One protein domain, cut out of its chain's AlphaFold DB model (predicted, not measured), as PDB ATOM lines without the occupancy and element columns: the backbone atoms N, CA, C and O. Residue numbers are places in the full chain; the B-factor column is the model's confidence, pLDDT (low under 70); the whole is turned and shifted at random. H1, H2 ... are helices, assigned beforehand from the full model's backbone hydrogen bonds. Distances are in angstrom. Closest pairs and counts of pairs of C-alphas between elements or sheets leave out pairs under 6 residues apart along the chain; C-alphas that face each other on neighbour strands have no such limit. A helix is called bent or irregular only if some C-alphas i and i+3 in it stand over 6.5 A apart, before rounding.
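What this domain is: This is residues 2 to 147 of the 147 residues of an uncharacterized protein of Burkholderia cenocepacia (UniProt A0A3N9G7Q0). One very long helix, H4, makes a rod, with H2 running back along its first part and the short H1 crossing it farther on. H3 stands crosswise at one end of the rod; at the other, H5 makes a corner with H4, and its residues 136 to 146 stick out. The printed part has 146 residues with five named helices, H1 to H5 in order, and no named strand: all helix. It is extended, with a radius of gyration of the C-alphas of 28.0 A and spans of 85 by 36 by 21 A.

Where its parts are: H1, residues 2 to 14, begins at C-alpha 2 (-34.986, -2.836, -30.874) and is 18.3 A long. H2, residues 16 to 44, is 40.1 A long and irregular, with C-alphas 22 and 25 7.3 A apart and a kink of 51 degrees near residue 23. H3, residues 48 to 60, is 19.8 A long and irregular, with C-alphas 52 and 55 7.0 A apart. H4, residues 73 to 123, measures 73.1 A and has a kink of 29 degrees near residue 111; it is neither bent nor irregular, but only just: C-alphas 110 and 113 are 6.3 A apart. H5, residues 128 to 146, is 27.3 A long and ends at C-alpha 146 (-3.362, 9.606, -43.886).

How they stand to each other: H4 is the hub, touching four helices. H1 touches its residues 98 to 106 alone, about perpendicular at 77 degrees, the closest C-alphas being those of Ser 9 and Ser 99, 4.4 A. H2 touches its residues 73 to 88 alone at a shallow tilt of 4 degrees, opposite ways, closest at the C-alphas of Val 35 and Gly 77, 4.3 A. H3 touches H4 at 71 degrees, only just about perpendicular, closest at the C-alphas of Met 49 and Pro 73, 5.8 A. H5 touches H4 with residues 128 to 135 alone, at a steep tilt of 67 degrees, only just short of perpendicular, opposite ways, closest at the C-alphas of Ile 120 and Gly 131, 4.9 A. H1 and H5 have every O i to N i+4 pair within hydrogen-bond range; H2 has 21 of 25, H3 7 of 9 and H4 44 of 47.

The domain as a whole: The two C-alphas farthest apart, those of Glu 45 and Arg 126, are 84.6 A apart. The printed part has no cut, and the link from H3 to H4, 12 residues, is long. Residue 2 and residues 146 to 147 have pLDDT under 70.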
ATOM      1  N   VAL A   2     -36.397  -3.248 -31.073       69.38
ATOM      2  CA  VAL A   2     -34.986  -2.836 -30.874       69.38
ATOM      3  C   VAL A   2     -34.762  -2.065 -29.561       69.38
ATOM      4  O   VAL A   2     -33.805  -2.337 -28.847       69.38
ATOM      5  N   SER A   3     -35.686  -1.175 -29.184       73.44
ATOM      6  CA  SER A   3     -35.629  -0.429 -27.915       73.44
ATOM      7  C   SER A   3     -35.706  -1.326 -26.675       73.44
ATOM      8  O   SER A   3     -34.953  -1.132 -25.727       73.44
ATOM      9  N   MET A   4     -36.577  -2.343 -26.691       77.94
ATOM     10  CA  MET A   4     -36.672  -3.306 -25.590       77.94
ATOM     11  C   MET A   4     -35.412  -4.164 -25.509       77.94
ATOM     12  O   MET A   4     -34.897  -4.388 -24.424       77.94
ATOM     13  N   PHE A   5     -34.884  -4.596 -26.652       77.19
ATOM     14  CA  PHE A   5     -33.663  -5.392 -26.712       77.19
ATOM     15  C   PHE A   5     -32.429  -4.632 -26.200       77.19
ATOM     16  O   PHE A   5     -31.641  -5.187 -25.434       77.19
ATOM     17  N   GLY A   6     -32.292  -3.350 -26.556       75.31
ATOM     18  CA  GLY A   6     -31.258  -2.474 -26.001       75.31
ATOM     19  C   GLY A   6     -31.399  -2.318 -24.486       75.31
ATOM     20  O   GLY A   6     -30.429  -2.506 -23.757       75.31
ATOM     21  N   TRP A   7     -32.620  -2.077 -23.996       78.44
ATOM     22  CA  TRP A   7     -32.897  -1.978 -22.560       78.44
ATOM     23  C   TRP A   7     -32.561  -3.266 -21.800       78.44
ATOM     24  O   TRP A   7     -31.872  -3.218 -20.783       78.44
ATOM     25  N   PHE A   8     -32.993  -4.425 -22.307       80.50
ATOM     26  CA  PHE A   8     -32.673  -5.721 -21.707       80.50
ATOM     27  C   PHE A   8     -31.172  -6.007 -21.722       80.50
ATOM     28  O   PHE A   8     -30.658  -6.519 -20.734       80.50
ATOM     29  N   SER A   9     -30.463  -5.630 -22.786       82.25
ATOM     30  CA  SER A   9     -29.009  -5.802 -22.879       82.25
ATOM     31  C   SER A   9     -28.264  -4.936 -21.863       82.25
ATOM     32  O   SER A   9     -27.369  -5.421 -21.176       82.25
ATOM     33  N   ILE A  10     -28.669  -3.672 -21.704       83.62
ATOM     34  CA  ILE A  10     -28.098  -2.766 -20.699       83.62
ATOM     35  C   ILE A  10     -28.391  -3.287 -19.289       83.62
ATOM     36  O   ILE A  10     -27.477  -3.393 -18.474       83.62
ATOM     37  N   LYS A  11     -29.645  -3.660 -19.010       85.94
ATOM     38  CA  LYS A  11     -30.043  -4.215 -17.712       85.94
ATOM     39  C   LYS A  11     -29.291  -5.507 -17.397       85.94
ATOM     40  O   LYS A  11     -28.850  -5.684 -16.269       85.94
ATOM     41  N   TRP A  12     -29.106  -6.380 -18.387       86.19
ATOM     42  CA  TRP A  12     -28.304  -7.592 -18.246       86.19
ATOM     43  C   TRP A  12     -26.856  -7.271 -17.865       86.19
ATOM     44  O   TRP A  12     -26.322  -7.884 -16.950       86.19
ATOM     45  N   CYS A  13     -26.231  -6.286 -18.514       86.69
ATOM     46  CA  CYS A  13     -24.849  -5.912 -18.214       86.69
ATOM     47  C   CYS A  13     -24.684  -5.190 -16.864       86.69
ATOM     48  O   CYS A  13     -23.671  -5.401 -16.201       86.69
ATOM     49  N   ILE A  14     -25.645  -4.355 -16.452       86.88
ATOM     50  CA  ILE A  14     -25.563  -3.560 -15.211       86.88
ATOM     51  C   ILE A  14     -26.012  -4.375 -13.993       86.88
ATOM     52  O   ILE A  14     -25.284  -4.471 -13.007       86.88
ATOM     53  N   ASP A  15     -27.179  -5.014 -14.077       89.88
ATOM     54  CA  ASP A  15     -27.820  -5.721 -12.964       89.88
ATOM     55  C   ASP A  15     -27.674  -7.245 -13.085       89.88
ATOM     56  O   ASP A  15     -28.496  -8.000 -12.554       89.88
ATOM     57  N   HIS A  16     -26.621  -7.722 -13.764       87.69
ATOM     58  CA  HIS A  16     -26.416  -9.149 -14.051       87.69
ATOM     59  C   HIS A  16     -26.588 -10.005 -12.793       87.69
ATOM     60  O   HIS A  16     -27.177 -11.087 -12.835       87.69
ATOM     61  N   LYS A  17     -26.028  -9.547 -11.664       86.00
ATOM     62  CA  LYS A  17     -26.011 -10.321 -10.424       86.00
ATOM     63  C   LYS A  17     -27.428 -10.518  -9.896       86.00
ATOM     64  O   LYS A  17     -27.755 -11.634  -9.511       86.00
ATOM     65  N   SER A  18     -28.249  -9.468  -9.936       87.69
ATOM     66  CA  SER A  18     -29.656  -9.529  -9.526       87.69
ATOM     67  C   SER A  18     -30.454 -10.445 -10.453       87.69
ATOM     68  O   SER A  18     -31.187 -11.314  -9.989       87.69
ATOM     69  N   ALA A  19     -30.255 -10.313 -11.768       84.12
ATOM     70  CA  ALA A  19     -30.936 -11.152 -12.750       84.12
ATOM     71  C   ALA A  19     -30.608 -12.647 -12.563       84.12
ATOM     72  O   ALA A  19     -31.496 -13.497 -12.628       84.12
ATOM     73  N   LEU A  20     -29.343 -12.975 -12.271       85.50
ATOM     74  CA  LEU A  20     -28.934 -14.352 -11.980       85.50
ATOM     75  C   LEU A  20     -29.480 -14.860 -10.644       85.50
ATOM     76  O   LEU A  20     -29.840 -16.035 -10.553       85.50
ATOM     77  N   THR A  21     -29.541 -14.024  -9.603       88.81
ATOM     78  CA  THR A  21     -30.081 -14.452  -8.305       88.81
ATOM     79  C   THR A  21     -31.565 -14.778  -8.379       88.81
ATOM     80  O   THR A  21     -31.979 -15.764  -7.769       88.81
ATOM     81  N   ASP A  22     -32.331 -14.031  -9.173       88.06
ATOM     82  CA  ASP A  22     -33.772 -14.253  -9.336       88.06
ATOM     83  C   ASP A  22     -34.066 -15.567 -10.078       88.06
ATOM     84  O   ASP A  22     -35.009 -16.286  -9.748       88.06
ATOM     85  N   MET A  23     -33.218 -15.930 -11.048       87.12
ATOM     86  CA  MET A  23     -33.357 -17.172 -11.820       87.12
ATOM     87  C   MET A  23     -32.714 -18.395 -11.153       87.12
ATOM     88  O   MET A  23     -33.024 -19.533 -11.515       87.12
ATOM     89  N   ARG A  24     -31.843 -18.197 -10.154       88.06
ATOM     90  CA  ARG A  24     -31.106 -19.269  -9.466       88.06
ATOM     91  C   ARG A  24     -31.974 -20.450  -9.002       88.06
ATOM     92  O   ARG A  24     -31.557 -21.578  -9.262       88.06
ATOM     93  N   PRO A  25     -33.130 -20.270  -8.330       91.00
ATOM     94  CA  PRO A  25     -33.933 -21.412  -7.888       91.00
ATOM     95  C   PRO A  25     -34.510 -22.209  -9.064       91.00
ATOM     96  O   PRO A  25     -34.509 -23.434  -9.023       91.00
ATOM     97  N   GLN A  26     -34.938 -21.538 -10.136       91.00
ATOM     98  CA  GLN A  26     -35.504 -22.189 -11.324       91.00
ATOM     99  C   GLN A  26     -34.435 -22.996 -12.070       91.00
ATOM    100  O   GLN A  26     -34.637 -24.173 -12.368       91.00
ATOM    101  N   VAL A  27     -33.267 -22.389 -12.298       91.12
ATOM    102  CA  VAL A  27     -32.120 -23.055 -12.931       91.12
ATOM    103  C   VAL A  27     -31.620 -24.207 -12.058       91.12
ATOM    104  O   VAL A  27     -31.359 -25.295 -12.562       91.12
ATOM    105  N   GLY A  28     -31.547 -24.002 -10.741       92.38
ATOM    106  CA  GLY A  28     -31.169 -25.040  -9.787       92.38
ATOM    107  C   GLY A  28     -32.106 -26.245  -9.839       92.38
ATOM    108  O   GLY A  28     -31.636 -27.374  -9.924       92.38
ATOM    109  N   ILE A  29     -33.423 -26.025  -9.859       93.81
ATOM    110  CA  ILE A  29     -34.405 -27.111  -9.980       93.81
ATOM    111  C   ILE A  29     -34.295 -27.809 -11.338       93.81
ATOM    112  O   ILE A  29     -34.358 -29.031 -11.381       93.81
ATOM    113  N   MET A  30     -34.095 -27.089 -12.443       92.31
ATOM    114  CA  MET A  30     -33.939 -27.740 -13.752       92.31
ATOM    115  C   MET A  30     -32.661 -28.582 -13.843       92.31
ATOM    116  O   MET A  30     -32.689 -29.655 -14.438       92.31
ATOM    117  N   ILE A  31     -31.559 -28.123 -13.242       94.31
ATOM    118  CA  ILE A  31     -30.290 -28.856 -13.259       94.31
ATOM    119  C   ILE A  31     -30.319 -30.025 -12.275       94.31
ATOM    120  O   ILE A  31     -29.936 -31.118 -12.650       94.31
ATOM    121  N   PHE A  32     -30.760 -29.838 -11.030       94.44
ATOM    122  CA  PHE A  32     -30.675 -30.884  -9.999       94.44
ATOM    123  C   PHE A  32     -31.947 -31.730  -9.862       94.44
ATOM    124  O   PHE A  32     -31.905 -32.824  -9.301       94.44
ATOM    125  N   GLY A  33     -33.074 -31.253 -10.387       93.50
ATOM    126  CA  GLY A  33     -34.366 -31.934 -10.346       93.50
ATOM    127  C   GLY A  33     -34.336 -33.342 -10.938       93.50
ATOM    128  O   GLY A  33     -34.825 -34.252 -10.275       93.50
ATOM    129  N   PRO A  34     -33.721 -33.585 -12.111       94.00
ATOM    130  CA  PRO A  34     -33.625 -34.935 -12.659       94.00
ATOM    131  C   PRO A  34     -32.853 -35.901 -11.749       94.00
ATOM    132  O   PRO A  34     -33.245 -37.058 -11.630       94.00
ATOM    133  N   VAL A  35     -31.798 -35.454 -11.052       94.38
ATOM    134  CA  VAL A  35     -31.116 -36.299 -10.050       94.38
ATOM    135  C   VAL A  35     -32.044 -36.608  -8.880       94.38
ATOM    136  O   VAL A  35     -32.149 -37.764  -8.478       94.38
ATOM    137  N   ALA A  36     -32.744 -35.597  -8.355       94.38
ATOM    138  CA  ALA A  36     -33.693 -35.786  -7.261       94.38
ATOM    139  C   ALA A  36     -34.819 -36.762  -7.645       94.38
ATOM    140  O   ALA A  36     -35.159 -37.644  -6.861       94.38
ATOM    141  N   LEU A  37     -35.337 -36.668  -8.872       94.19
ATOM    142  CA  LEU A  37     -36.326 -37.603  -9.414       94.19
ATOM    143  C   LEU A  37     -35.759 -39.021  -9.559       94.19
ATOM    144  O   LEU A  37     -36.435 -39.975  -9.196       94.19
ATOM    145  N   GLY A  38     -34.507 -39.171  -9.999       93.50
ATOM    146  CA  GLY A  38     -33.831 -40.471 -10.028       93.50
ATOM    147  C   GLY A  38     -33.632 -41.091  -8.642       93.50
ATOM    148  O   GLY A  38     -33.707 -42.307  -8.501       93.50
ATOM    149  N   ILE A  39     -33.420 -40.272  -7.609       94.25
ATOM    150  CA  ILE A  39     -33.378 -40.736  -6.217       94.25
ATOM    151  C   ILE A  39     -34.772 -41.200  -5.776       94.25
ATOM    152  O   ILE A  39     -34.899 -42.282  -5.205       94.25
ATOM    153  N   PHE A  40     -35.819 -40.424  -6.068       94.31
ATOM    154  CA  PHE A  40     -37.193 -40.804  -5.736       94.31
ATOM    155  C   PHE A  40     -37.642 -42.089  -6.436       94.31
ATOM    156  O   PHE A  40     -38.276 -42.915  -5.787       94.31
ATOM    157  N   ASP A  41     -37.245 -42.305  -7.689       92.75
ATOM    158  CA  ASP A  41     -37.502 -43.560  -8.400       92.75
ATOM    159  C   ASP A  41     -36.945 -44.785  -7.668       92.75
ATOM    160  O   ASP A  41     -37.577 -45.837  -7.663       92.75
ATOM    161  N   ILE A  42     -35.794 -44.652  -7.001       92.56
ATOM    162  CA  ILE A  42     -35.215 -45.738  -6.199       92.56
ATOM    163  C   ILE A  42     -35.978 -45.929  -4.885       92.56
ATOM    164  O   ILE A  42     -36.219 -47.064  -4.490       92.56
ATOM    165  N   PHE A  43     -36.360 -44.846  -4.204       94.50
ATOM    166  CA  PHE A  43     -37.069 -44.940  -2.920       94.50
ATOM    167  C   PHE A  43     -38.513 -45.439  -3.052       94.50
ATOM    168  O   PHE A  43     -39.004 -46.106  -2.146       94.50
ATOM    169  N   PHE A  44     -39.190 -45.092  -4.146       93.75
ATOM    170  CA  PHE A  44     -40.596 -45.429  -4.387       93.75
ATOM    171  C   PHE A  44     -40.788 -46.542  -5.423       93.75
ATOM    172  O   PHE A  44     -41.926 -46.865  -5.753       93.75
ATOM    173  N   GLU A  45     -39.692 -47.118  -5.928       90.81
ATOM    174  CA  GLU A  45     -39.687 -48.181  -6.942       90.81
ATOM    175  C   GLU A  45     -40.489 -47.814  -8.205       90.81
ATOM    176  O   GLU A  45     -41.174 -48.642  -8.811       90.81
ATOM    177  N   THR A  46     -40.408 -46.548  -8.626       91.50
ATOM    178  CA  THR A  46     -41.106 -46.047  -9.815       91.50
ATOM    179  C   THR A  46     -40.214 -46.076 -11.064       91.50
ATOM    180  O   THR A  46     -39.008 -45.860 -10.974       91.50
ATOM    181  N   PRO A  47     -40.775 -46.321 -12.268       90.56
ATOM    182  CA  PRO A  47     -40.014 -46.333 -13.522       90.56
ATOM    183  C   PRO A  47     -39.990 -44.965 -14.237       90.56
ATOM    184  O   PRO A  47     -39.887 -44.912 -15.470       90.56
ATOM    185  N   PHE A  48     -40.149 -43.849 -13.518       91.38
ATOM    186  CA  PHE A  48     -40.420 -42.540 -14.126       91.38
ATOM    187  C   PHE A  48     -39.288 -42.069 -15.046       91.38
ATOM    188  O   PHE A  48     -39.536 -41.708 -16.197       91.38
ATOM    189  N   MET A  49     -38.040 -42.115 -14.585       91.44
ATOM    190  CA  MET A  49     -36.860 -41.666 -15.329       91.44
ATOM    191  C   MET A  49     -36.598 -42.526 -16.566       91.44
ATOM    192  O   MET A  49     -36.180 -42.020 -17.613       91.44
ATOM    193  N   THR A  50     -36.893 -43.822 -16.482       89.00
ATOM    194  CA  THR A  50     -36.820 -44.734 -17.629       89.00
ATOM    195  C   THR A  50     -37.858 -44.359 -18.684       89.00
ATOM    196  O   THR A  50     -37.518 -44.262 -19.862       89.00
ATOM    197  N   ILE A  51     -39.102 -44.082 -18.281       89.56
ATOM    198  CA  ILE A  51     -40.162 -43.640 -19.201       89.56
ATOM    199  C   ILE A  51     -39.810 -42.279 -19.816       89.56
ATOM    200  O   ILE A  51     -39.925 -42.105 -21.030       89.56
ATOM    201  N   LEU A  52     -39.320 -41.337 -19.005       88.81
ATOM    202  CA  LEU A  52     -38.950 -39.987 -19.434       88.81
ATOM    203  C   LEU A  52     -37.867 -39.991 -20.524       88.81
ATOM    204  O   LEU A  52     -37.870 -39.131 -21.404       88.81
ATOM    205  N   THR A  53     -36.950 -40.960 -20.491       88.62
ATOM    206  CA  THR A  53     -35.835 -41.046 -21.447       88.62
ATOM    207  C   THR A  53     -36.106 -41.901 -22.679       88.62
ATOM    208  O   THR A  53     -35.366 -41.789 -23.658       88.62
ATOM    209  N   GLN A  54     -37.196 -42.675 -22.717       87.38
ATOM    210  CA  GLN A  54     -37.571 -43.447 -23.909       87.38
ATOM    211  C   GLN A  54     -37.667 -42.612 -25.200       87.38
ATOM    212  O   GLN A  54     -37.156 -43.072 -26.225       87.38
ATOM    213  N   PRO A  55     -38.277 -41.408 -25.216       85.94
ATOM    214  CA  PRO A  55     -38.326 -40.586 -26.422       85.94
ATOM    215  C   PRO A  55     -36.934 -40.183 -26.917       85.94
ATOM    216  O   PRO A  55     -36.703 -40.161 -28.122       85.94
ATOM    217  N   LEU A  56     -35.990 -39.927 -26.004       84.12
ATOM    218  CA  LEU A  56     -34.622 -39.548 -26.362       84.12
ATOM    219  C   LEU A  56     -33.905 -40.695 -27.082       84.12
ATOM    220  O   LEU A  56     -33.304 -40.472 -28.129       84.12
ATOM    221  N   TYR A  57     -34.058 -41.929 -26.596       84.00
ATOM    222  CA  TYR A  57     -33.499 -43.115 -27.257       84.00
ATOM    223  C   TYR A  57     -34.109 -43.387 -28.642       84.00
ATOM    224  O   TYR A  57     -33.429 -43.887 -29.543       84.00
ATOM    225  N   LYS A  58     -35.386 -43.037 -28.841       83.88
ATOM    226  CA  LYS A  58     -36.060 -43.143 -30.147       83.88
ATOM    227  C   LYS A  58     -35.571 -42.104 -31.159       83.88
ATOM    228  O   LYS A  58     -35.644 -42.348 -32.357       83.88
ATOM    229  N   ILE A  59     -35.077 -40.954 -30.698       83.38
ATOM    230  CA  ILE A  59     -34.518 -39.911 -31.572       83.38
ATOM    231  C   ILE A  59     -33.096 -40.277 -32.020       83.38
ATOM    232  O   ILE A  59     -32.703 -39.971 -33.144       83.38
ATOM    233  N   THR A  60     -32.318 -40.959 -31.178       79.69
ATOM    234  CA  THR A  60     -30.923 -41.312 -31.494       79.69
ATOM    235  C   THR A  60     -30.795 -42.496 -32.452       79.69
ATOM    236  O   THR A  60     -29.804 -42.594 -33.174       79.69
ATOM    237  N   THR A  61     -31.806 -43.369 -32.507       74.75
ATOM    238  CA  THR A  61     -31.851 -44.553 -33.381       74.75
ATOM    239  C   THR A  61     -31.782 -44.222 -34.881       74.75
ATOM    240  O   THR A  61     -30.925 -44.794 -35.554       74.75
ATOM    241  N   PRO A  62     -32.582 -43.286 -35.439       77.94
ATOM    242  CA  PRO A  62     -32.453 -42.890 -36.845       77.94
ATOM    243  C   PRO A  62     -31.156 -42.121 -37.144       77.94
ATOM    244  O   PRO A  62     -30.723 -42.090 -38.291       77.94
ATOM    245  N   LEU A  63     -30.514 -41.528 -36.130       78.50
ATOM    246  CA  LEU A  63     -29.214 -40.862 -36.267       78.50
ATOM    247  C   LEU A  63     -28.018 -41.835 -36.274       78.50
ATOM    248  O   LEU A  63     -26.881 -41.389 -36.412       78.50
ATOM    249  N   GLY A  64     -28.240 -43.145 -36.093       78.56
ATOM    250  CA  GLY A  64     -27.168 -44.148 -35.999       78.56
ATOM    251  C   GLY A  64     -26.319 -44.049 -34.722       78.56
ATOM    252  O   GLY A  64     -25.302 -44.735 -34.594       78.56
ATOM    253  N   LEU A  65     -26.727 -43.211 -33.763       78.25
ATOM    254  CA  LEU A  65     -26.026 -43.012 -32.499       78.25
ATOM    255  C   LEU A  65     -26.404 -44.129 -31.519       78.25
ATOM    256  O   LEU A  65     -27.520 -44.175 -30.998       78.25
ATOM    257  N   HIS A  66     -25.449 -45.018 -31.247       75.00
ATOM    258  CA  HIS A  66     -25.594 -46.083 -30.258       75.00
ATOM    259  C   HIS A  66     -25.379 -45.521 -28.851       75.00
ATOM    260  O   HIS A  66     -24.265 -45.509 -28.329       75.00
ATOM    261  N   VAL A  67     -26.455 -45.027 -28.238       74.56
ATOM    262  CA  VAL A  67     -26.433 -44.616 -26.831       74.56
ATOM    263  C   VAL A  67     -26.710 -45.845 -25.960       74.56
ATOM    264  O   VAL A  67     -27.733 -46.499 -26.166       74.56
ATOM    265  N   PRO A  68     -25.839 -46.184 -24.991       78.88
ATOM    266  CA  PRO A  68     -26.097 -47.300 -24.093       78.88
ATOM    267  C   PRO A  68     -27.370 -47.036 -23.283       78.88
ATOM    268  O   PRO A  68     -27.559 -45.951 -22.725       78.88
ATOM    269  N   HIS A  69     -28.246 -48.038 -23.207       80.19
ATOM    270  CA  HIS A  69     -29.424 -47.968 -22.353       80.19
ATOM    271  C   HIS A  69     -28.987 -48.003 -20.890       80.19
ATOM    272  O   HIS A  69     -28.492 -49.015 -20.393       80.19
ATOM    273  N   LEU A  70     -29.150 -46.872 -20.204       82.25
ATOM    274  CA  LEU A  70     -28.892 -46.789 -18.776       82.25
ATOM    275  C   LEU A  70     -30.070 -47.407 -18.023       82.25
ATOM    276  O   LEU A  70     -31.224 -47.112 -18.316       82.25
ATOM    277  N   VAL A  71     -29.761 -48.254 -17.044       83.06
ATOM    278  CA  VAL A  71     -30.766 -48.925 -16.201       83.06
ATOM    279  C   VAL A  71     -30.914 -48.219 -14.851       83.06
ATOM    280  O   VAL A  71     -31.976 -48.251 -14.247       83.06
ATOM    281  N   ASN A  72     -29.857 -47.551 -14.380       89.69
ATOM    282  CA  ASN A  72     -29.850 -46.873 -13.088       89.69
ATOM    283  C   ASN A  72     -30.556 -45.497 -13.180       89.69
ATOM    284  O   ASN A  72     -30.032 -44.615 -13.872       89.69
ATOM    285  N   PRO A  73     -31.676 -45.266 -12.460       89.50
ATOM    286  CA  PRO A  73     -32.427 -44.006 -12.503       89.50
ATOM    287  C   PRO A  73     -31.609 -42.773 -12.101       89.50
ATOM    288  O   PRO A  73     -31.767 -41.708 -12.700       89.50
ATOM    289  N   ILE A  74     -30.675 -42.909 -11.150       91.62
ATOM    290  CA  ILE A  74     -29.776 -41.814 -10.751       91.62
ATOM    291  C   ILE A  74     -28.821 -41.468 -11.893       91.62
ATOM    292  O   ILE A  74     -28.583 -40.292 -12.158       91.62
ATOM    293  N   ALA A  75     -28.283 -42.469 -12.592       90.88
ATOM    294  CA  ALA A  75     -27.380 -42.230 -13.717       90.88
ATOM    295  C   ALA A  75     -28.112 -41.548 -14.885       90.88
ATOM    296  O   ALA A  75     -27.570 -40.632 -15.507       90.88
ATOM    297  N   ILE A  76     -29.367 -41.941 -15.134       91.94
ATOM    298  CA  ILE A  76     -30.253 -41.272 -16.093       91.94
ATOM    299  C   ILE A  76     -30.470 -39.808 -15.685       91.94
ATOM    300  O   ILE A  76     -30.275 -38.899 -16.497       91.94
ATOM    301  N   GLY A  77     -30.814 -39.569 -14.417       92.81
ATOM    302  CA  GLY A  77     -30.975 -38.227 -13.864       92.81
ATOM    303  C   GLY A  77     -29.715 -37.382 -13.973       92.81
ATOM    304  O   GLY A  77     -29.792 -36.240 -14.415       92.81
ATOM    305  N   GLY A  78     -28.549 -37.944 -13.663       92.75
ATOM    306  CA  GLY A  78     -27.258 -37.273 -13.808       92.75
ATOM    307  C   GLY A  78     -26.960 -36.872 -15.254       92.75
ATOM    308  O   GLY A  78     -26.539 -35.744 -15.499       92.75
ATOM    309  N   CYS A  79     -27.250 -37.748 -16.219       91.62
ATOM    310  CA  CYS A  79     -27.076 -37.445 -17.640       91.62
ATOM    311  C   CYS A  79     -27.995 -36.296 -18.094       91.62
ATOM    312  O   CYS A  79     -27.524 -35.326 -18.688       91.62
ATOM    313  N   LEU A  80     -29.285 -36.345 -17.744       91.88
ATOM    314  CA  LEU A  80     -30.236 -35.264 -18.043       91.88
ATOM    315  C   LEU A  80     -29.835 -33.939 -17.384       91.88
ATOM    316  O   LEU A  80     -29.897 -32.884 -18.011       91.88
ATOM    317  N   SER A  81     -29.371 -34.003 -16.140       94.69
ATOM    318  CA  SER A  81     -28.880 -32.847 -15.385       94.69
ATOM    319  C   SER A  81     -27.681 -32.199 -16.069       94.69
ATOM    320  O   SER A  81     -27.616 -30.977 -16.191       94.69
ATOM    321  N   LEU A  82     -26.753 -33.017 -16.570       94.12
ATOM    322  CA  LEU A  82     -25.587 -32.556 -17.316       94.12
ATOM    323  C   LEU A  82     -25.989 -31.913 -18.650       94.12
ATOM    324  O   LEU A  82     -25.459 -30.859 -18.996       94.12
ATOM    325  N   ILE A  83     -26.968 -32.482 -19.359       92.31
ATOM    326  CA  ILE A  83     -27.523 -31.879 -20.580       92.31
ATOM    327  C   ILE A  83     -28.125 -30.500 -20.278       92.31
ATOM    328  O   ILE A  83     -27.804 -29.534 -20.971       92.31
ATOM    329  N   PHE A  84     -28.947 -30.374 -19.230       93.75
ATOM    330  CA  PHE A  84     -29.510 -29.078 -18.841       93.75
ATOM    331  C   PHE A  84     -28.430 -28.081 -18.416       93.75
ATOM    332  O   PHE A  84     -28.487 -26.920 -18.816       93.75
ATOM    333  N   ALA A  85     -27.420 -28.521 -17.664       93.88
ATOM    334  CA  ALA A  85     -26.306 -27.665 -17.270       93.88
ATOM    335  C   ALA A  85     -25.535 -27.131 -18.490       93.88
ATOM    336  O   ALA A  85     -25.262 -25.932 -18.560       93.88
ATOM    337  N   ILE A  86     -25.241 -27.989 -19.475       95.06
ATOM    338  CA  ILE A  86     -24.603 -27.580 -20.734       95.06
ATOM    339  C   ILE A  86     -25.496 -26.594 -21.489       95.06
ATOM    340  O   ILE A  86     -25.012 -25.561 -21.944       95.06
ATOM    341  N   PHE A  87     -26.796 -26.873 -21.592       94.00
ATOM    342  CA  PHE A  87     -27.740 -25.978 -22.259       94.00
ATOM    343  C   PHE A  87     -27.754 -24.581 -21.621       94.00
ATOM    344  O   PHE A  87     -27.629 -23.581 -22.329       94.00
ATOM    345  N   PHE A  88     -27.825 -24.496 -20.289       93.38
ATOM    346  CA  PHE A  88     -27.774 -23.218 -19.574       93.38
ATOM    347  C   PHE A  88     -26.430 -22.506 -19.723       93.38
ATOM    348  O   PHE A  88     -26.409 -21.284 -19.863       93.38
ATOM    349  N   LEU A  89     -25.318 -23.246 -19.739       92.81
ATOM    350  CA  LEU A  89     -23.994 -22.674 -19.975       92.81
ATOM    351  C   LEU A  89     -23.902 -22.046 -21.372       92.81
ATOM    352  O   LEU A  89     -23.482 -20.897 -21.505       92.81
ATOM    353  N   VAL A  90     -24.333 -22.773 -22.405       94.88
ATOM    354  CA  VAL A  90     -24.366 -22.266 -23.784       94.88
ATOM    355  C   VAL A  90     -25.286 -21.052 -23.881       94.88
ATOM    356  O   VAL A  90     -24.888 -20.024 -24.427       94.88
ATOM    357  N   TYR A  91     -26.483 -21.128 -23.300       90.88
ATOM    358  CA  TYR A  91     -27.433 -20.017 -23.274       90.88
ATOM    359  C   TYR A  91     -26.846 -18.768 -22.601       90.88
ATOM    360  O   TYR A  91     -26.986 -17.658 -23.119       90.88
ATOM    361  N   TYR A  92     -26.139 -18.941 -21.485       91.12
ATOM    362  CA  TYR A  92     -25.469 -17.853 -20.777       91.12
ATOM    363  C   TYR A  92     -24.385 -17.190 -21.635       91.12
ATOM    364  O   TYR A  92     -24.346 -15.961 -21.735       91.12
ATOM    365  N   ILE A  93     -23.539 -17.990 -22.294       93.69
ATOM    366  CA  ILE A  93     -22.486 -17.487 -23.189       93.69
ATOM    367  C   ILE A  93     -23.100 -16.717 -24.360       93.69
ATOM    368  O   ILE A  93     -22.667 -15.604 -24.651       93.69
ATOM    369  N   LEU A  94     -24.129 -17.274 -25.004       92.69
ATOM    370  CA  LEU A  94     -24.819 -16.617 -26.116       92.69
ATOM    371  C   LEU A  94     -25.469 -15.303 -25.681       92.69
ATOM    372  O   LEU A  94     -25.365 -14.305 -26.392       92.69
ATOM    373  N   THR A  95     -26.087 -15.277 -24.499       89.75
ATOM    374  CA  THR A  95     -26.692 -14.057 -23.950       89.75
ATOM    375  C   THR A  95     -25.634 -12.973 -23.762       89.75
ATOM    376  O   THR A  95     -25.827 -11.847 -24.208       89.75
ATOM    377  N   TRP A  96     -24.474 -13.305 -23.194       91.00
ATOM    378  CA  TRP A  96     -23.364 -12.356 -23.062       91.00
ATOM    379  C   TRP A  96     -22.802 -11.883 -24.399       91.00
ATOM    380  O   TRP A  96     -22.591 -10.681 -24.576       91.00
ATOM    381  N   LEU A  97     -22.593 -12.807 -25.338       91.56
ATOM    382  CA  LEU A  97     -22.065 -12.509 -26.668       91.56
ATOM    383  C   LEU A  97     -22.953 -11.514 -27.421       91.56
ATOM    384  O   LEU A  97     -22.454 -10.700 -28.190       91.56
ATOM    385  N   VAL A  98     -24.261 -11.568 -27.191       89.38
ATOM    386  CA  VAL A  98     -25.241 -10.721 -27.866       89.38
ATOM    387  C   VAL A  98     -25.508  -9.424 -27.093       89.38
ATOM    388  O   VAL A  98     -25.543  -8.342 -27.686       89.38
ATOM    389  N   SER A  99     -25.672  -9.499 -25.772       88.56
ATOM    390  CA  SER A  99     -26.029  -8.344 -24.944       88.56
ATOM    391  C   SER A  99     -24.873  -7.373 -24.731       88.56
ATOM    392  O   SER A  99     -25.107  -6.166 -24.745       88.56
ATOM    393  N   ALA A 100     -23.630  -7.844 -24.579       89.12
ATOM    394  CA  ALA A 100     -22.502  -6.940 -24.336       89.12
ATOM    395  C   ALA A 100     -22.227  -5.986 -25.517       89.12
ATOM    396  O   ALA A 100     -22.152  -4.777 -25.279       89.12
ATOM    397  N   PRO A 101     -22.157  -6.447 -26.785       87.69
ATOM    398  CA  PRO A 101     -22.015  -5.540 -27.923       87.69
ATOM    399  C   PRO A 101     -23.193  -4.574 -28.047       87.69
ATOM    400  O   PRO A 101     -22.991  -3.386 -28.284       87.69
ATOM    401  N   ALA A 102     -24.423  -5.056 -27.842       88.19
ATOM    402  CA  ALA A 102     -25.617  -4.220 -27.916       88.19
ATOM    403  C   ALA A 102     -25.620  -3.122 -26.837       88.19
ATOM    404  O   ALA A 102     -25.940  -1.965 -27.130       88.19
ATOM    405  N   ALA A 103     -25.224  -3.453 -25.606       88.25
ATOM    406  CA  ALA A 103     -25.093  -2.491 -24.518       88.25
ATOM    407  C   ALA A 103     -23.976  -1.473 -24.798       88.25
ATOM    408  O   ALA A 103     -24.195  -0.274 -24.623       88.25
ATOM    409  N   PHE A 104     -22.817  -1.920 -25.296       87.94
ATOM    410  CA  PHE A 104     -21.702  -1.034 -25.640       87.94
ATOM    411  C   PHE A 104     -22.060  -0.073 -26.777       87.94
ATOM    412  O   PHE A 104     -21.822   1.126 -26.657       87.94
ATOM    413  N   LEU A 105     -22.695  -0.564 -27.845       87.44
ATOM    414  CA  LEU A 105     -23.180   0.275 -28.944       87.44
ATOM    415  C   LEU A 105     -24.217   1.291 -28.461       87.44
ATOM    416  O   LEU A 105     -24.156   2.455 -28.845       87.44
ATOM    417  N   SER A 106     -25.135   0.873 -27.587       85.25
ATOM    418  CA  SER A 106     -26.143   1.774 -27.014       85.25
ATOM    419  C   SER A 106     -25.497   2.867 -26.158       85.25
ATOM    420  O   SER A 106     -25.840   4.041 -26.290       85.25
ATOM    421  N   ALA A 107     -24.524   2.503 -25.318       85.06
ATOM    422  CA  ALA A 107     -23.773   3.458 -24.513       85.06
ATOM    423  C   ALA A 107     -22.948   4.410 -25.391       85.06
ATOM    424  O   ALA A 107     -22.981   5.620 -25.173       85.06
ATOM    425  N   ALA A 108     -22.262   3.893 -26.413       85.69
ATOM    426  CA  ALA A 108     -21.496   4.695 -27.362       85.69
ATOM    427  C   ALA A 108     -22.396   5.693 -28.102       85.69
ATOM    428  O   ALA A 108     -22.062   6.871 -28.179       85.69
ATOM    429  N   LEU A 109     -23.570   5.267 -28.571       85.94
ATOM    430  CA  LEU A 109     -24.506   6.132 -29.290       85.94
ATOM    431  C   LEU A 109     -24.997   7.321 -28.444       85.94
ATOM    432  O   LEU A 109     -25.257   8.390 -28.987       85.94
ATOM    433  N   VAL A 110     -25.085   7.159 -27.121       85.06
ATOM    434  CA  VAL A 110     -25.482   8.234 -26.195       85.06
ATOM    435  C   VAL A 110     -24.287   9.079 -25.748       85.06
ATOM    436  O   VAL A 110     -24.375  10.306 -25.696       85.06
ATOM    437  N   LEU A 111     -23.159   8.447 -25.418       84.12
ATOM    438  CA  LEU A 111     -21.996   9.130 -24.845       84.12
ATOM    439  C   LEU A 111     -21.166   9.871 -25.893       84.12
ATOM    440  O   LEU A 111     -20.586  10.909 -25.577       84.12
ATOM    441  N   LEU A 112     -21.112   9.377 -27.129       83.06
ATOM    442  CA  LEU A 112     -20.272   9.940 -28.186       83.06
ATOM    443  C   LEU A 112     -20.742  11.345 -28.614       83.06
ATOM    444  O   LEU A 112     -19.900  12.244 -28.644       83.06
ATOM    445  N   PRO A 113     -22.050  11.621 -28.816       81.19
ATOM    446  CA  PRO A 113     -22.533  12.985 -29.044       81.19
ATOM    447  C   PRO A 113     -22.255  13.927 -27.868       81.19
ATOM    448  O   PRO A 113     -21.892  15.084 -28.074       81.19
ATOM    449  N   VAL A 114     -22.384  13.443 -26.628       84.12
ATOM    450  CA  VAL A 114     -22.113  14.243 -25.420       84.12
ATOM    451  C   VAL A 114     -20.629  14.583 -25.312       84.12
ATOM    452  O   VAL A 114     -20.275  15.730 -25.037       84.12
ATOM    453  N   ALA A 115     -19.754  13.606 -25.548       83.75
ATOM    454  CA  ALA A 115     -18.314  13.810 -25.584       83.75
ATOM    455  C   ALA A 115     -17.929  14.796 -26.692       83.75
ATOM    456  O   ALA A 115     -17.209  15.753 -26.414       83.75
ATOM    457  N   ALA A 116     -18.476  14.634 -27.900       81.69
ATOM    458  CA  ALA A 116     -18.258  15.552 -29.015       81.69
ATOM    459  C   ALA A 116     -18.714  16.981 -28.675       81.69
ATOM    460  O   ALA A 116     -17.963  17.932 -28.877       81.69
ATOM    461  N   ALA A 117     -19.899  17.143 -28.078       81.94
ATOM    462  CA  ALA A 117     -20.408  18.447 -27.656       81.94
ATOM    463  C   ALA A 117     -19.512  19.110 -26.596       81.94
ATOM    464  O   ALA A 117     -19.227  20.306 -26.689       81.94
ATOM    465  N   ARG A 118     -19.014  18.343 -25.614       82.38
ATOM    466  CA  ARG A 118     -18.054  18.847 -24.616       82.38
ATOM    467  C   ARG A 118     -16.743  19.279 -25.266       82.38
ATOM    468  O   ARG A 118     -16.235  20.346 -24.935       82.38
ATOM    469  N   LEU A 119     -16.233  18.493 -26.212       79.12
ATOM    470  CA  LEU A 119     -15.007  18.798 -26.948       79.12
ATOM    471  C   LEU A 119     -15.183  20.106 -27.748       79.12
ATOM    472  O   LEU A 119     -14.355  21.013 -27.655       79.12
ATOM    473  N   ILE A 120     -16.300  20.266 -28.463       80.94
ATOM    474  CA  ILE A 120     -16.632  21.501 -29.199       80.94
ATOM    475  C   ILE A 120     -16.674  22.706 -28.256       80.94
ATOM    476  O   ILE A 120     -16.114  23.761 -28.560       80.94
ATOM    477  N   HIS A 121     -17.299  22.543 -27.090       80.62
ATOM    478  CA  HIS A 121     -17.379  23.597 -26.085       80.62
ATOM    479  C   HIS A 121     -16.006  23.947 -25.487       80.62
ATOM    480  O   HIS A 121     -15.752  25.118 -25.212       80.62
ATOM    481  N   THR A 122     -15.096  22.979 -25.316       78.44
ATOM    482  CA  THR A 122     -13.716  23.271 -24.882       78.44
ATOM    483  C   THR A 122     -12.912  24.048 -25.921       78.44
ATOM    484  O   THR A 122     -12.104  24.891 -25.544       78.44
ATOM    485  N   VAL A 123     -13.153  23.818 -27.215       75.81
ATOM    486  CA  VAL A 123     -12.441  24.513 -28.300       75.81
ATOM    487  C   VAL A 123     -13.001  25.919 -28.533       75.81
ATOM    488  O   VAL A 123     -12.237  26.855 -28.757       75.81
ATOM    489  N   ALA A 124     -14.324  26.100 -28.471       73.75
ATOM    490  CA  ALA A 124     -14.961  27.396 -28.714       73.75
ATOM    491  C   ALA A 124     -16.192  27.625 -27.805       73.75
ATOM    492  O   ALA A 124     -17.334  27.518 -28.264       73.75
ATOM    493  N   PRO A 125     -15.997  28.026 -26.534       70.00
ATOM    494  CA  PRO A 125     -17.069  28.092 -25.530       70.00
ATOM    495  C   PRO A 125     -18.149  29.146 -25.826       70.00
ATOM    496  O   PRO A 125     -19.291  29.001 -25.411       70.00
ATOM    497  N   ARG A 126     -17.819  30.213 -26.568       71.88
ATOM    498  CA  ARG A 126     -18.771  31.287 -26.925       71.88
ATOM    499  C   ARG A 126     -19.435  31.116 -28.295       71.88
ATOM    500  O   ARG A 126     -20.363  31.856 -28.604       71.88
ATOM    501  N   LYS A 127     -18.951  30.196 -29.140       77.00
ATOM    502  CA  LYS A 127     -19.427  30.008 -30.523       77.00
ATOM    503  C   LYS A 127     -19.368  28.528 -30.915       77.00
ATOM    504  O   LYS A 127     -18.449  28.105 -31.611       77.00
ATOM    505  N   ALA A 128     -20.376  27.755 -30.508       71.69
ATOM    506  CA  ALA A 128     -20.436  26.308 -30.750       71.69
ATOM    507  C   ALA A 128     -20.290  25.924 -32.238       71.69
ATOM    508  O   ALA A 128     -19.603  24.961 -32.563       71.69
ATOM    509  N   PHE A 129     -20.858  26.721 -33.152       72.94
ATOM    510  CA  PHE A 129     -20.760  26.486 -34.599       72.94
ATOM    511  C   PHE A 129     -19.321  26.617 -35.130       72.94
ATOM    512  O   PHE A 129     -18.904  25.857 -35.997       72.94
ATOM    513  N   VAL A 130     -18.538  27.546 -34.569       72.94
ATOM    514  CA  VAL A 130     -17.123  27.744 -34.929       72.94
ATOM    515  C   VAL A 130     -16.266  26.601 -34.384       72.94
ATOM    516  O   VAL A 130     -15.388  26.112 -35.090       72.94
ATOM    517  N   GLY A 131     -16.548  26.131 -33.165       74.25
ATOM    518  CA  GLY A 131     -15.868  24.964 -32.589       74.25
ATOM    519  C   GLY A 131     -16.125  23.684 -33.386       74.25
ATOM    520  O   GLY A 131     -15.192  22.932 -33.653       74.25
ATOM    521  N   LEU A 132     -17.367  23.472 -33.830       77.69
ATOM    522  CA  LEU A 132     -17.730  22.341 -34.686       77.69
ATOM    523  C   LEU A 132     -17.047  22.424 -36.061       77.69
ATOM    524  O   LEU A 132     -16.497  21.427 -36.522       77.69
ATOM    525  N   ALA A 133     -17.012  23.607 -36.685       76.56
ATOM    526  CA  ALA A 133     -16.323  23.815 -37.960       76.56
ATOM    527  C   ALA A 133     -14.810  23.547 -37.861       76.56
ATOM    528  O   ALA A 133     -14.258  22.866 -38.721       76.56
ATOM    529  N   LEU A 134     -14.151  24.016 -36.793       77.69
ATOM    530  CA  LEU A 134     -12.731  23.746 -36.534       77.69
ATOM    531  C   LEU A 134     -12.450  22.256 -36.331       77.69
ATOM    532  O   LEU A 134     -11.460  21.756 -36.859       77.69
ATOM    533  N   MET A 135     -13.316  21.540 -35.608       78.31
ATOM    534  CA  MET A 135     -13.157  20.094 -35.444       78.31
ATOM    535  C   MET A 135     -13.314  19.341 -36.749       78.31
ATOM    536  O   MET A 135     -12.457  18.520 -37.058       78.31
ATOM    537  N   LEU A 136     -14.365  19.636 -37.519       80.06
ATOM    538  CA  LEU A 136     -14.582  19.002 -38.817       80.06
ATOM    539  C   LEU A 136     -13.403  19.261 -39.754       80.06
ATOM    540  O   LEU A 136     -12.911  18.326 -40.386       80.06
ATOM    541  N   PHE A 137     -12.909  20.500 -39.785       82.12
ATOM    542  CA  PHE A 137     -11.750  20.875 -40.587       82.12
ATOM    543  C   PHE A 137     -10.492  20.117 -40.146       82.12
ATOM    544  O   PHE A 137      -9.843  19.498 -40.979       82.12
ATOM    545  N   ALA A 138     -10.198  20.062 -38.841       81.00
ATOM    546  CA  ALA A 138      -9.068  19.300 -38.312       81.00
ATOM    547  C   ALA A 138      -9.174  17.803 -38.647       81.00
ATOM    548  O   ALA A 138      -8.213  17.219 -39.141       81.00
ATOM    549  N   THR A 139     -10.342  17.182 -38.446       81.56
ATOM    550  CA  THR A 139     -10.550  15.764 -38.784       81.56
ATOM    551  C   THR A 139     -10.419  15.492 -40.280       81.56
ATOM    552  O   THR A 139      -9.820  14.490 -40.657       81.56
ATOM    553  N   ALA A 140     -10.920  16.388 -41.134       82.00
ATOM    554  CA  ALA A 140     -10.806  16.259 -42.582       82.00
ATOM    555  C   ALA A 140      -9.352  16.419 -43.044       82.00
ATOM    556  O   ALA A 140      -8.887  15.624 -43.854       82.00
ATOM    557  N   SER A 141      -8.613  17.388 -42.493       82.25
ATOM    558  CA  SER A 141      -7.193  17.591 -42.795       82.25
ATOM    559  C   SER A 141      -6.327  16.415 -42.342       82.25
ATOM    560  O   SER A 141      -5.469  15.975 -43.101       82.25
ATOM    561  N   PHE A 142      -6.564  15.865 -41.146       82.00
ATOM    562  CA  PHE A 142      -5.864  14.660 -40.685       82.00
ATOM    563  C   PHE A 142      -6.222  13.423 -41.520       82.00
ATOM    564  O   PHE A 142      -5.338  12.630 -41.825       82.00
ATOM    565  N   GLY A 143      -7.486  13.270 -41.926       80.19
ATOM    566  CA  GLY A 143      -7.909  12.180 -42.810       80.19
ATOM    567  C   GLY A 143      -7.271  12.252 -44.200       80.19
ATOM    568  O   GLY A 143      -6.895  11.225 -44.750       80.19
ATOM    569  N   LEU A 144      -7.089  13.462 -44.736       78.75
ATOM    570  CA  LEU A 144      -6.398  13.710 -46.008       78.75
ATOM    571  C   LEU A 144      -4.877  13.521 -45.935       78.75
ATOM    572  O   LEU A 144      -4.260  13.303 -46.964       78.75
ATOM    573  N   LEU A 145      -4.277  13.631 -44.747       75.12
ATOM    574  CA  LEU A 145      -2.849  13.378 -44.513       75.12
ATOM    575  C   LEU A 145      -2.518  11.886 -44.359       75.12
ATOM    576  O   LEU A 145      -1.350  11.515 -44.443       75.12
ATOM    577  N   TRP A 146      -3.521  11.054 -44.071       60.09
ATOM    578  CA  TRP A 146      -3.362   9.606 -43.886       60.09
ATOM    579  C   TRP A 146      -3.723   8.800 -45.151       60.09
ATOM    580  O   TRP A 146      -3.390   7.619 -45.237       60.09
ATOM    581  N   LEU A 147      -4.398   9.423 -46.120       52.12
ATOM    582  CA  LEU A 147      -4.629   8.910 -47.478       52.12
ATOM    583  C   LEU A 147      -3.460   9.272 -48.399       52.12
ATOM    584  O   LEU A 147      -3.130   8.425 -49.258       52.12
TER     585      LEU A 147